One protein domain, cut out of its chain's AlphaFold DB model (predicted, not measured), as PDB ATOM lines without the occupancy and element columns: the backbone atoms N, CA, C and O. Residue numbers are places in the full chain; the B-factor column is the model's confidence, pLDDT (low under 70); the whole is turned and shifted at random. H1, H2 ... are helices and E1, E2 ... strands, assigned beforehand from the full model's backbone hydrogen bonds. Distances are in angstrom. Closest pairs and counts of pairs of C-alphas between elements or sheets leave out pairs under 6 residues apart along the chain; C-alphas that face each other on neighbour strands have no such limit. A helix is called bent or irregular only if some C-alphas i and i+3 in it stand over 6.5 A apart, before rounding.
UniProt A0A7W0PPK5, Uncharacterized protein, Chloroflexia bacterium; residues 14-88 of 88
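Overview. This is residues 14 to 88 of the 88 residues of an uncharacterized protein of Chloroflexia bacterium (UniProt A0A7W0PPK5). A four-stranded antiparallel sheet forms a wall, with one long, sharply bent helix packed over one face, mainly over E1 and E2, and the other face bare. The helix's first arm, H1a, runs along the strands, and its second arm, H1b, slants across E2. The printed part has 75 residues with four named strands and then one named helix, E1 E2 E3 E4 H1; the sheet's order is E1 - E2 - E3 - E4. The class is mixed, helices and strands, and the whole is compact, with a radius of gyration of the C-alphas of 12.7 A, though elongated in outline, spanning 39 by 21 by 19 A.

Along the chain. Begin with the sheet: find C-alpha 14 at (191.701, 197.435, 198.312), where E1, residues 14 to 19, starts its 16.5 A. E2, residues 23 to 30, is the longest strand by residues; it covers 18.4 A and bends by 70 degrees at residue 26. E3 is residues 37 to 41, 12.7 A, and E4 is residues 47 to 52, 13.4 A. H1, residues 60 to 86, was assigned as one helix by its hydrogen bonds, but it is bent: C-alphas 72 and 75 are 7.9 A apart. Its arm H1a, residues 60 to 72, starts at C-alpha 60, (183.699, 206.351, 200.644), and covers 18.4 A; its arm H1b, residues 75 to 86, covers 16.7 A and ends at C-alpha 86, (195.536, 173.258, 189.991).

Arrangement. The strands make a meander, each the antiparallel neighbour of the one before, and each successive pair is a hairpin. Between E1 and E2, look at N 16 and O 27, 2.9 A apart; between E2 and E3, at N 39 and O 28, 2.8 A; between E3 and E4, at N 38 and O 51, 2.8 A; these pairs are within hydrogen-bond range. E1 and E4 are the edge strands and are apart. The arms lie on the same face of the sheet, in two layers, helix over sheet. H1a lies over E1 and E2 at a height over the sheet of 8.8 A, along the strands at 12 degrees to E1 on the local plane; its closest C-alphas to E2 are those of Ala 66 and Tyr 29, 6.2 A. H1b lies over E2 at a height of 9.2 A, slantwise at 51 degrees to E2 on the local plane; their closest C-alphas are those of Tyr 81 and Val 26, 6.6 A. The arms stand at a steep tilt of 67 degrees. In both arms every O i to N i+4 pair is within hydrogen-bond range.

Size, cuts and confidence. The two C-alphas farthest apart are those of Pro 58 and Arg 88, 39.7 A. The printed part has no cut and no long link. Its mean pLDDT is 94.3, and residue 88, the chain's last, is the one printed residue under 70.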
ATOM      1  N   VAL A  14     191.691 198.490 197.291       97.19
ATOM      2  CA  VAL A  14     191.701 197.435 198.312       97.19
ATOM      3  C   VAL A  14     191.993 196.123 197.597       97.19
ATOM      4  O   VAL A  14     191.368 195.819 196.585       97.19
ATOM      5  N   GLN A  15     192.966 195.360 198.083       97.81
ATOM      6  CA  GLN A  15     193.433 194.146 197.420       97.81
ATOM      7  C   GLN A  15     193.541 193.006 198.426       97.81
ATOM      8  O   GLN A  15     194.086 193.188 199.514       97.81
ATOM      9  N   LEU A  16     193.034 191.834 198.046       98.12
ATOM     10  CA  LEU A  16     193.316 190.583 198.737       98.12
ATOM     11  C   LEU A  16     194.542 189.940 198.096       98.12
ATOM     12  O   LEU A  16     194.561 189.685 196.889       98.12
ATOM     13  N   GLU A  17     195.537 189.647 198.924       97.94
ATOM     14  CA  GLU A  17     196.746 188.933 198.534       97.94
ATOM     15  C   GLU A  17     196.903 187.664 199.365       97.94
ATOM     16  O   GLU A  17     196.516 187.616 200.536       97.94
ATOM     17  N   ILE A  18     197.516 186.647 198.768       96.88
ATOM     18  CA  ILE A  18     197.928 185.427 199.462       96.88
ATOM     19  C   ILE A  18     199.430 185.211 199.326       96.88
ATOM     20  O   ILE A  18     200.054 185.645 198.358       96.88
ATOM     21  N   TRP A  19     200.019 184.533 200.309       96.31
ATOM     22  CA  TRP A  19     201.445 184.225 200.319       96.31
ATOM     23  C   TRP A  19     201.709 182.801 199.827       96.31
ATOM     24  O   TRP A  19     201.395 181.834 200.521       96.31
ATOM     25  N   ILE A  20     202.346 182.672 198.659       92.19
ATOM     26  CA  ILE A  20     202.765 181.388 198.069       92.19
ATOM     27  C   ILE A  20     204.230 181.498 197.625       92.19
ATOM     28  O   ILE A  20     204.568 181.515 196.445       92.19
ATOM     29  N   GLY A  21     205.129 181.708 198.588       95.50
ATOM     30  CA  GLY A  21     206.548 182.004 198.324       95.50
ATOM     31  C   GLY A  21     206.811 183.423 197.794       95.50
ATOM     32  O   GLY A  21     207.939 183.906 197.864       95.50
ATOM     33  N   LYS A  22     205.764 184.105 197.328       95.00
ATOM     34  CA  LYS A  22     205.662 185.546 197.086       95.00
ATOM     35  C   LYS A  22     204.218 185.987 197.355       95.00
ATOM     36  O   LYS A  22     203.321 185.144 197.375       95.00
ATOM     37  N   TRP A  23     204.000 187.286 197.550       97.00
ATOM     38  CA  TRP A  23     202.649 187.850 197.577       97.00
ATOM     39  C   TRP A  23     202.050 187.791 196.174       97.00
ATOM     40  O   TRP A  23     202.654 188.285 195.218       97.00
ATOM     41  N   GLU A  24     200.889 187.157 196.055       96.94
ATOM     42  CA  GLU A  24     200.132 187.077 194.812       96.94
ATOM     43  C   GLU A  24     198.760 187.740 194.986       96.94
ATOM     44  O   GLU A  24     198.062 187.448 195.963       96.94
ATOM     45  N   PRO A  25     198.366 188.640 194.069       97.56
ATOM     46  CA  PRO A  25     197.065 189.285 194.128       97.56
ATOM     47  C   PRO A  25     195.972 188.324 193.648       97.56
ATOM     48  O   PRO A  25     196.104 187.699 192.600       97.56
ATOM     49  N   VAL A  26     194.876 188.244 194.401       97.75
ATOM     50  CA  VAL A  26     193.734 187.362 194.099       97.75
ATOM     51  C   VAL A  26     192.568 188.160 193.520       97.75
ATOM     52  O   VAL A  26     191.980 187.809 192.499       97.75
ATOM     53  N   VAL A  27     192.225 189.262 194.184       97.94
ATOM     54  CA  VAL A  27     191.145 190.158 193.772       97.94
ATOM     55  C   VAL A  27     191.480 191.581 194.200       97.94
ATOM     56  O   VAL A  27     192.022 191.802 195.288       97.94
ATOM     57  N   ARG A  28     191.164 192.549 193.342       97.75
ATOM     58  CA  ARG A  28     191.383 193.975 193.584       97.75
ATOM     59  C   ARG A  28     190.101 194.758 193.357       97.75
ATOM     60  O   ARG A  28     189.444 194.591 192.341       97.75
ATOM     61  N   TYR A  29     189.797 195.651 194.284       97.50
ATOM     62  CA  TYR A  29     188.776 196.678 194.154       97.50
ATOM     63  C   TYR A  29     189.488 198.015 193.996       97.50
ATOM     64  O   TYR A  29     190.336 198.349 194.823       97.50
ATOM     65  N   ASP A  30     189.165 198.800 192.974       96.06
ATOM     66  CA  ASP A  30     189.751 200.131 192.810       96.06
ATOM     67  C   ASP A  30     188.782 201.129 192.178       96.06
ATOM     68  O   ASP A  30     187.773 200.756 191.586       96.06
ATOM     69  N   GLY A  31     189.069 202.419 192.364       91.19
ATOM     70  CA  GLY A  31     188.323 203.535 191.775       91.19
ATOM     71  C   GLY A  31     189.002 204.148 190.548       91.19
ATOM     72  O   GLY A  31     188.828 205.347 190.304       91.19
ATOM     73  N   ALA A  32     189.850 203.402 189.832       82.88
ATOM     74  CA  ALA A  32     190.582 203.950 188.697       82.88
ATOM     75  C   ALA A  32     189.624 204.381 187.570       82.88
ATOM     76  O   ALA A  32     188.561 203.811 187.355       82.88
ATOM     77  N   HIS A  33     190.010 205.418 186.823       79.12
ATOM     78  CA  HIS A  33     189.247 205.936 185.674       79.12
ATOM     79  C   HIS A  33     187.845 206.493 185.978       79.12
ATOM     80  O   HIS A  33     187.045 206.681 185.065       79.12
ATOM     81  N   GLY A  34     187.559 206.853 187.233       83.44
ATOM     82  CA  GLY A  34     186.321 207.555 187.582       83.44
ATOM     83  C   GLY A  34     185.148 206.635 187.922       83.44
ATOM     84  O   GLY A  34     184.116 207.135 188.365       83.44
ATOM     85  N   GLU A  35     185.327 205.316 187.837       90.00
ATOM     86  CA  GLU A  35     184.345 204.295 188.217       90.00
ATOM     87  C   GLU A  35     185.006 203.205 189.060       90.00
ATOM     88  O   GLU A  35     186.170 202.876 188.856       90.00
ATOM     89  N   ALA A  36     184.278 202.677 190.042       93.50
ATOM     90  CA  ALA A  36     184.769 201.588 190.869       93.50
ATOM     91  C   ALA A  36     184.638 200.240 190.146       93.50
ATOM     92  O   ALA A  36     183.581 199.942 189.580       93.50
ATOM     93  N   HIS A  37     185.681 199.420 190.215       96.00
ATOM     94  CA  HIS A  37     185.757 198.113 189.569       96.00
ATOM     95  C   HIS A  37     186.220 197.028 190.542       96.00
ATOM     96  O   HIS A  37     186.887 197.326 191.533       96.00
ATOM     97  N   ILE A  38     185.889 195.779 190.213       96.62
ATOM     98  CA  ILE A  38     186.488 194.567 190.773       96.62
ATOM     99  C   ILE A  38     187.280 193.885 189.661       96.62
ATOM    100  O   ILE A  38     186.707 193.558 188.623       96.62
ATOM    101  N   ASP A  39     188.558 193.636 189.898       97.06
ATOM    102  CA  ASP A  39     189.436 192.844 189.046       97.06
ATOM    103  C   ASP A  39     189.725 191.502 189.723       97.06
ATOM    104  O   ASP A  39     190.346 191.458 190.788       97.06
ATOM    105  N   TYR A  40     189.317 190.401 189.093       97.50
ATOM    106  CA  TYR A  40     189.690 189.051 189.512       97.50
ATOM    107  C   TYR A  40     190.952 188.617 188.780       97.50
ATOM    108  O   TYR A  40     191.002 188.653 187.547       97.50
ATOM    109  N   ILE A  41     191.973 188.219 189.533       97.62
ATOM    110  CA  ILE A  41     193.315 187.975 189.007       97.62
ATOM    111  C   ILE A  41     193.608 186.481 189.090       97.62
ATOM    112  O   ILE A  41     193.428 185.860 190.134       97.62
ATOM    113  N   ASP A  42     194.018 185.900 187.965       95.56
ATOM    114  CA  ASP A  42     194.397 184.495 187.901       95.56
ATOM    115  C   ASP A  42     195.833 184.288 188.423       95.56
ATOM    116  O   ASP A  42     196.610 185.242 188.560       95.56
ATOM    117  N   PRO A  43     196.268 183.034 188.623       95.50
ATOM    118  CA  PRO A  43     197.628 182.775 189.078       95.50
ATOM    119  C   PRO A  43     198.741 183.180 188.102       95.50
ATOM    120  O   PRO A  43     199.926 183.156 188.450       95.50
ATOM    121  N   LYS A  44     198.412 183.489 186.835       94.06
ATOM    122  CA  LYS A  44     199.350 184.037 185.832       94.06
ATOM    123  C   LYS A  44     199.512 185.552 185.995       94.06
ATOM    124  O   LYS A  44     200.330 186.133 185.286       94.06
ATOM    125  N   GLY A  45     198.804 186.165 186.943       93.81
ATOM    126  CA  GLY A  45     198.780 187.607 187.158       93.81
ATOM    127  C   GLY A  45     197.909 188.336 186.135       93.81
ATOM    128  O   GLY A  45     198.059 189.545 185.965       93.81
ATOM    129  N   VAL A  46     197.036 187.619 185.424       95.56
ATOM    130  CA  VAL A  46     196.154 188.173 184.396       95.56
ATOM    131  C   VAL A  46     194.773 188.399 184.995       95.56
ATOM    132  O   VAL A  46     194.175 187.494 185.574       95.56
ATOM    133  N   THR A  47     194.234 189.607 184.827       95.50
ATOM    134  CA  THR A  47     192.826 189.870 185.132       95.50
ATOM    135  C   THR A  47     191.956 189.109 184.138       95.50
ATOM    136  O   THR A  47     191.937 189.447 182.954       95.50
ATOM    137  N   TYR A  48     191.261 188.079 184.608       93.62
ATOM    138  CA  TYR A  48     190.423 187.230 183.756       93.62
ATOM    139  C   TYR A  48     188.950 187.648 183.777       93.62
ATOM    140  O   TYR A  48     188.208 187.309 182.859       93.62
ATOM    141  N   ASP A  49     188.535 188.396 184.801       95.94
ATOM    142  CA  ASP A  49     187.198 188.970 184.907       95.94
ATOM    143  C   ASP A  49     187.261 190.365 185.546       95.94
ATOM    144  O   ASP A  49     188.040 190.600 186.476       95.94
ATOM    145  N   LYS A  50     186.456 191.290 185.017       95.31
ATOM    146  CA  LYS A  50     186.378 192.689 185.452       95.31
ATOM    147  C   LYS A  50     184.922 193.113 185.561       95.31
ATOM    148  O   LYS A  50     184.203 193.155 184.564       95.31
ATOM    149  N   VAL A  51     184.518 193.523 186.756       95.50
ATOM    150  CA  VAL A  51     183.145 193.942 187.050       95.50
ATOM    151  C   VAL A  51     183.120 195.431 187.372       95.50
ATOM    152  O   VAL A  51     183.765 195.870 188.318       95.50
ATOM    153  N   CYS A  52     182.360 196.222 186.610       93.44
ATOM    154  CA  CYS A  52     182.087 197.615 186.968       93.44
ATOM    155  C   CYS A  52     180.970 197.680 188.018       93.44
ATOM    156  O   CYS A  52     179.904 197.088 187.848       93.44
ATOM    157  N   LEU A  53     181.205 198.429 189.095       91.69
ATOM    158  CA  LEU A  53     180.252 198.602 190.192       91.69
ATOM    159  C   LEU A  53     179.266 199.752 189.956       91.69
ATOM    160  O   LEU A  53     178.355 199.941 190.760       91.69
ATOM    161  N   ASN A  54     179.442 200.531 188.881       90.56
ATOM    162  CA  ASN A  54     178.672 201.746 188.585       90.56
ATOM    163  C   ASN A  54     178.661 202.761 189.750       90.56
ATOM    164  O   ASN A  54     177.711 203.525 189.921       90.56
ATOM    165  N   LEU A  55     179.728 202.780 190.556       90.38
ATOM    166  CA  LEU A  55     179.941 203.739 191.641       90.38
ATOM    167  C   LEU A  55     181.038 204.728 191.245       90.38
ATOM    168  O   LEU A  55     182.118 204.327 190.819       90.38
ATOM    169  N   ARG A  56     180.774 206.027 191.405       91.75
ATOM    170  CA  ARG A  56     181.713 207.122 191.107       91.75
ATOM    171  C   ARG A  56     182.073 207.892 192.380       91.75
ATOM    172  O   ARG A  56     181.388 207.765 193.391       91.75
ATOM    173  N   SER A  57     183.132 208.702 192.326       87.94
ATOM    174  CA  SER A  57     183.564 209.555 193.444       87.94
ATOM    175  C   SER A  57     182.413 210.432 193.987       87.94
ATOM    176  O   SER A  57     181.686 211.018 193.180       87.94
ATOM    177  N   PRO A  58     182.303 210.635 195.317       91.31
ATOM    178  CA  PRO A  58     183.230 210.180 196.360       91.31
ATOM    179  C   PRO A  58     183.113 208.676 196.648       91.31
ATOM    180  O   PRO A  58     182.026 208.130 196.796       91.31
ATOM    181  N   TYR A  59     184.257 208.003 196.751       94.44
ATOM    182  CA  TYR A  59     184.348 206.544 196.847       94.44
ATOM    183  C   TYR A  59     184.221 205.994 198.267       94.44
ATOM    184  O   TYR A  59     184.494 204.820 198.475       94.44
ATOM    185  N   ASN A  60     183.807 206.794 199.250       93.62
ATOM    186  CA  ASN A  60     183.699 206.351 200.644       93.62
ATOM    187  C   ASN A  60     182.885 205.053 200.764       93.62
ATOM    188  O   ASN A  60     183.349 204.084 201.349       93.62
ATOM    189  N   VAL A  61     181.708 205.015 200.129       93.00
ATOM    190  CA  VAL A  61     180.841 203.826 200.114       93.00
ATOM    191  C   VAL A  61     181.493 202.667 199.362       93.00
ATOM    192  O   VAL A  61     181.418 201.533 199.822       93.00
ATOM    193  N   ALA A  62     182.147 202.938 198.229       94.88
ATOM    194  CA  ALA A  62     182.802 201.905 197.428       94.88
ATOM    195  C   ALA A  62     183.970 201.252 198.187       94.88
ATOM    196  O   ALA A  62     184.084 200.032 198.189       94.88
ATOM    197  N   MET A  63     184.783 202.050 198.883       95.81
ATOM    198  CA  MET A  63     185.893 201.569 199.703       95.81
ATOM    199  C   MET A  63     185.395 200.772 200.913       95.81
ATOM    200  O   MET A  63     185.850 199.652 201.113       95.81
ATOM    201  N   THR A  64     184.424 201.292 201.676       95.81
ATOM    202  CA  THR A  64     183.847 200.547 202.812       95.81
ATOM    203  C   THR A  64     183.236 199.223 202.359       95.81
ATOM    204  O   THR A  64     183.420 198.203 203.016       95.81
ATOM    205  N   ARG A  65     182.536 199.220 201.220       95.25
ATOM    206  CA  ARG A  65     181.964 198.001 200.650       95.25
ATOM    207  C   ARG A  65     183.050 197.003 200.246       95.25
ATOM    208  O   ARG A  65     182.925 195.837 200.591       95.25
ATOM    209  N   ALA A  66     184.112 197.460 199.584       96.44
ATOM    210  CA  ALA A  66     185.237 196.609 199.201       96.44
ATOM    211  C   ALA A  66     185.886 195.929 200.417       96.44
ATOM    212  O   ALA A  66     186.137 194.729 200.390       96.44
ATOM    213  N   GLU A  67     186.118 196.671 201.504       97.12
ATOM    214  CA  GLU A  67     186.659 196.108 202.749       97.12
ATOM    215  C   GLU A  67     185.723 195.051 203.354       97.12
ATOM    216  O   GLU A  67     186.177 193.974 203.740       97.12
ATOM    217  N   GLN A  68     184.418 195.335 203.406       97.44
ATOM    218  CA  GLN A  68     183.417 194.421 203.958       97.44
ATOM    219  C   GLN A  68     183.273 193.142 203.130       97.44
ATOM    220  O   GLN A  68     183.280 192.053 203.701       97.44
ATOM    221  N   GLU A  69     183.169 193.263 201.806       96.12
ATOM    222  CA  GLU A  69     183.038 192.119 200.899       96.12
ATOM    223  C   GLU A  69     184.299 191.255 200.939       96.12
ATOM    224  O   GLU A  69     184.201 190.048 201.130       96.12
ATOM    225  N   LEU A  70     185.496 191.851 200.888       96.56
ATOM    226  CA  LEU A  70     186.731 191.078 201.032       96.56
ATOM    227  C   LEU A  70     186.816 190.385 202.392       96.56
ATOM    228  O   LEU A  70     187.229 189.232 202.462       96.56
ATOM    229  N   GLN A  71     186.393 191.034 203.479       96.19
ATOM    230  CA  GLN A  71     186.385 190.394 204.791       96.19
ATOM    231  C   GLN A  71     185.395 189.221 204.866       96.19
ATOM    232  O   GLN A  71     185.708 188.217 205.505       96.19
ATOM    233  N   GLN A  72     184.237 189.316 204.211       97.44
ATOM    234  CA  GLN A  72     183.212 188.267 204.195       97.44
ATOM    235  C   GLN A  72     183.581 187.103 203.267       97.44
ATOM    236  O   GLN A  72     183.467 185.944 203.665       97.44
ATOM    237  N   ASP A  73     184.094 187.410 202.077       96.69
ATOM    238  CA  ASP A  73     184.221 186.458 200.971       96.69
ATOM    239  C   ASP A  73     185.671 186.025 200.686       96.69
ATOM    240  O   ASP A  73     185.906 185.245 199.758       96.69
ATOM    241  N   HIS A  74     186.662 186.465 201.481       96.25
ATOM    242  CA  HIS A  74     188.082 186.135 201.255       96.25
ATOM    243  C   HIS A  74     188.323 184.636 201.038       96.25
ATOM    244  O   HIS A  74     189.070 184.264 200.137       96.25
ATOM    245  N   ALA A  75     187.676 183.763 201.815       97.50
ATOM    246  CA  ALA A  75     187.853 182.319 201.690       97.50
ATOM    247  C   ALA A  75     187.395 181.792 200.319       97.50
ATOM    248  O   ALA A  75     188.072 180.956 199.724       97.50
ATOM    249  N   ALA A  76     186.285 182.315 199.788       97.56
ATOM    250  CA  ALA A  76     185.774 181.934 198.476       97.56
ATOM    251  C   ALA A  76     186.682 182.439 197.345       97.56
ATOM    252  O   ALA A  76     186.926 181.717 196.377       97.56
ATOM    253  N   HIS A  77     187.223 183.653 197.476       97.19
ATOM    254  CA  HIS A  77     188.206 184.183 196.530       97.19
ATOM    255  C   HIS A  77     189.484 183.334 196.497       97.19
ATOM    256  O   HIS A  77     189.958 182.990 195.415       97.19
ATOM    257  N   ILE A  78     190.003 182.944 197.665       97.06
ATOM    258  CA  ILE A  78     191.194 182.090 197.773       97.06
ATOM    259  C   ILE A  78     190.920 180.700 197.197       97.06
ATOM    260  O   ILE A  78     191.732 180.200 196.426       97.06
ATOM    261  N   ALA A  79     189.775 180.087 197.518       96.94
ATOM    262  CA  ALA A  79     189.410 178.774 196.988       96.94
ATOM    263  C   ALA A  79     189.387 178.772 195.452       96.94
ATOM    264  O   ALA A  79     190.039 177.938 194.828       96.94
ATOM    265  N   ARG A  80     188.732 179.771 194.844       95.81
ATOM    266  CA  ARG A  80     188.704 179.939 193.384       95.81
ATOM    267  C   ARG A  80     190.104 180.100 192.788       95.81
ATOM    268  O   ARG A  80     190.395 179.530 191.742       95.81
ATOM    269  N   TYR A  81     190.971 180.872 193.441       96.19
ATOM    270  CA  TYR A  81     192.352 181.051 192.993       96.19
ATOM    271  C   TYR A  81     193.137 179.733 193.029       96.19
ATOM    272  O   TYR A  81     193.825 179.398 192.067       96.19
ATOM    273  N   CYS A  82     192.993 178.949 194.101       95.12
ATOM    274  CA  CYS A  82     193.615 177.629 194.223       95.12
ATOM    275  C   CYS A  82     193.115 176.652 193.148       95.12
ATOM    276  O   CYS A  82     193.930 175.974 192.528       95.12
ATOM    277  N   GLU A  83     191.812 176.629 192.850       96.00
ATOM    278  CA  GLU A  83     191.258 175.821 191.749       96.00
ATOM    279  C   GLU A  83     191.901 176.187 190.400       96.00
ATOM    280  O   GLU A  83     192.282 175.317 189.614       96.00
ATOM    281  N   GLN A  84     192.089 177.484 190.136       94.62
ATOM    282  CA  GLN A  84     192.783 177.954 188.936       94.62
ATOM    283  C   GLN A  84     194.273 177.586 188.927       94.62
ATOM    284  O   GLN A  84     194.843 177.419 187.848       94.62
ATOM    285  N   MET A  85     194.917 177.471 190.094       92.69
ATOM    286  CA  MET A  85     196.308 177.019 190.192       92.69
ATOM    287  C   MET A  85     196.458 175.547 189.823       92.69
ATOM    288  O   MET A  85     197.416 175.203 189.137       92.69
ATOM    289  N   GLU A  86     195.531 174.700 190.266       91.75
ATOM    290  CA  GLU A  86     195.536 173.258 189.991       91.75
ATOM    291  C   GLU A  86     195.218 172.938 188.525       91.75
ATOM    292  O   GLU A  86     195.686 171.934 187.995       91.75
ATOM    293  N   ALA A  87     194.463 173.806 187.850       86.69
ATOM    294  CA  ALA A  87     194.117 173.668 186.435       86.69
ATOM    295  C   ALA A  87     195.230 174.102 185.450       86.69
ATOM    296  O   ALA A  87     194.984 174.155 184.241       86.69
ATOM    297  N   ARG A  88     196.422 174.468 185.941       66.38
ATOM    298  CA  ARG A  88     197.576 174.899 185.127       66.38
ATOM    299  C   ARG A  88     198.406 173.739 184.599       66.38
ATOM    300  O   ARG A  88     198.920 173.919 183.471       66.38
TER     301      ARG A  88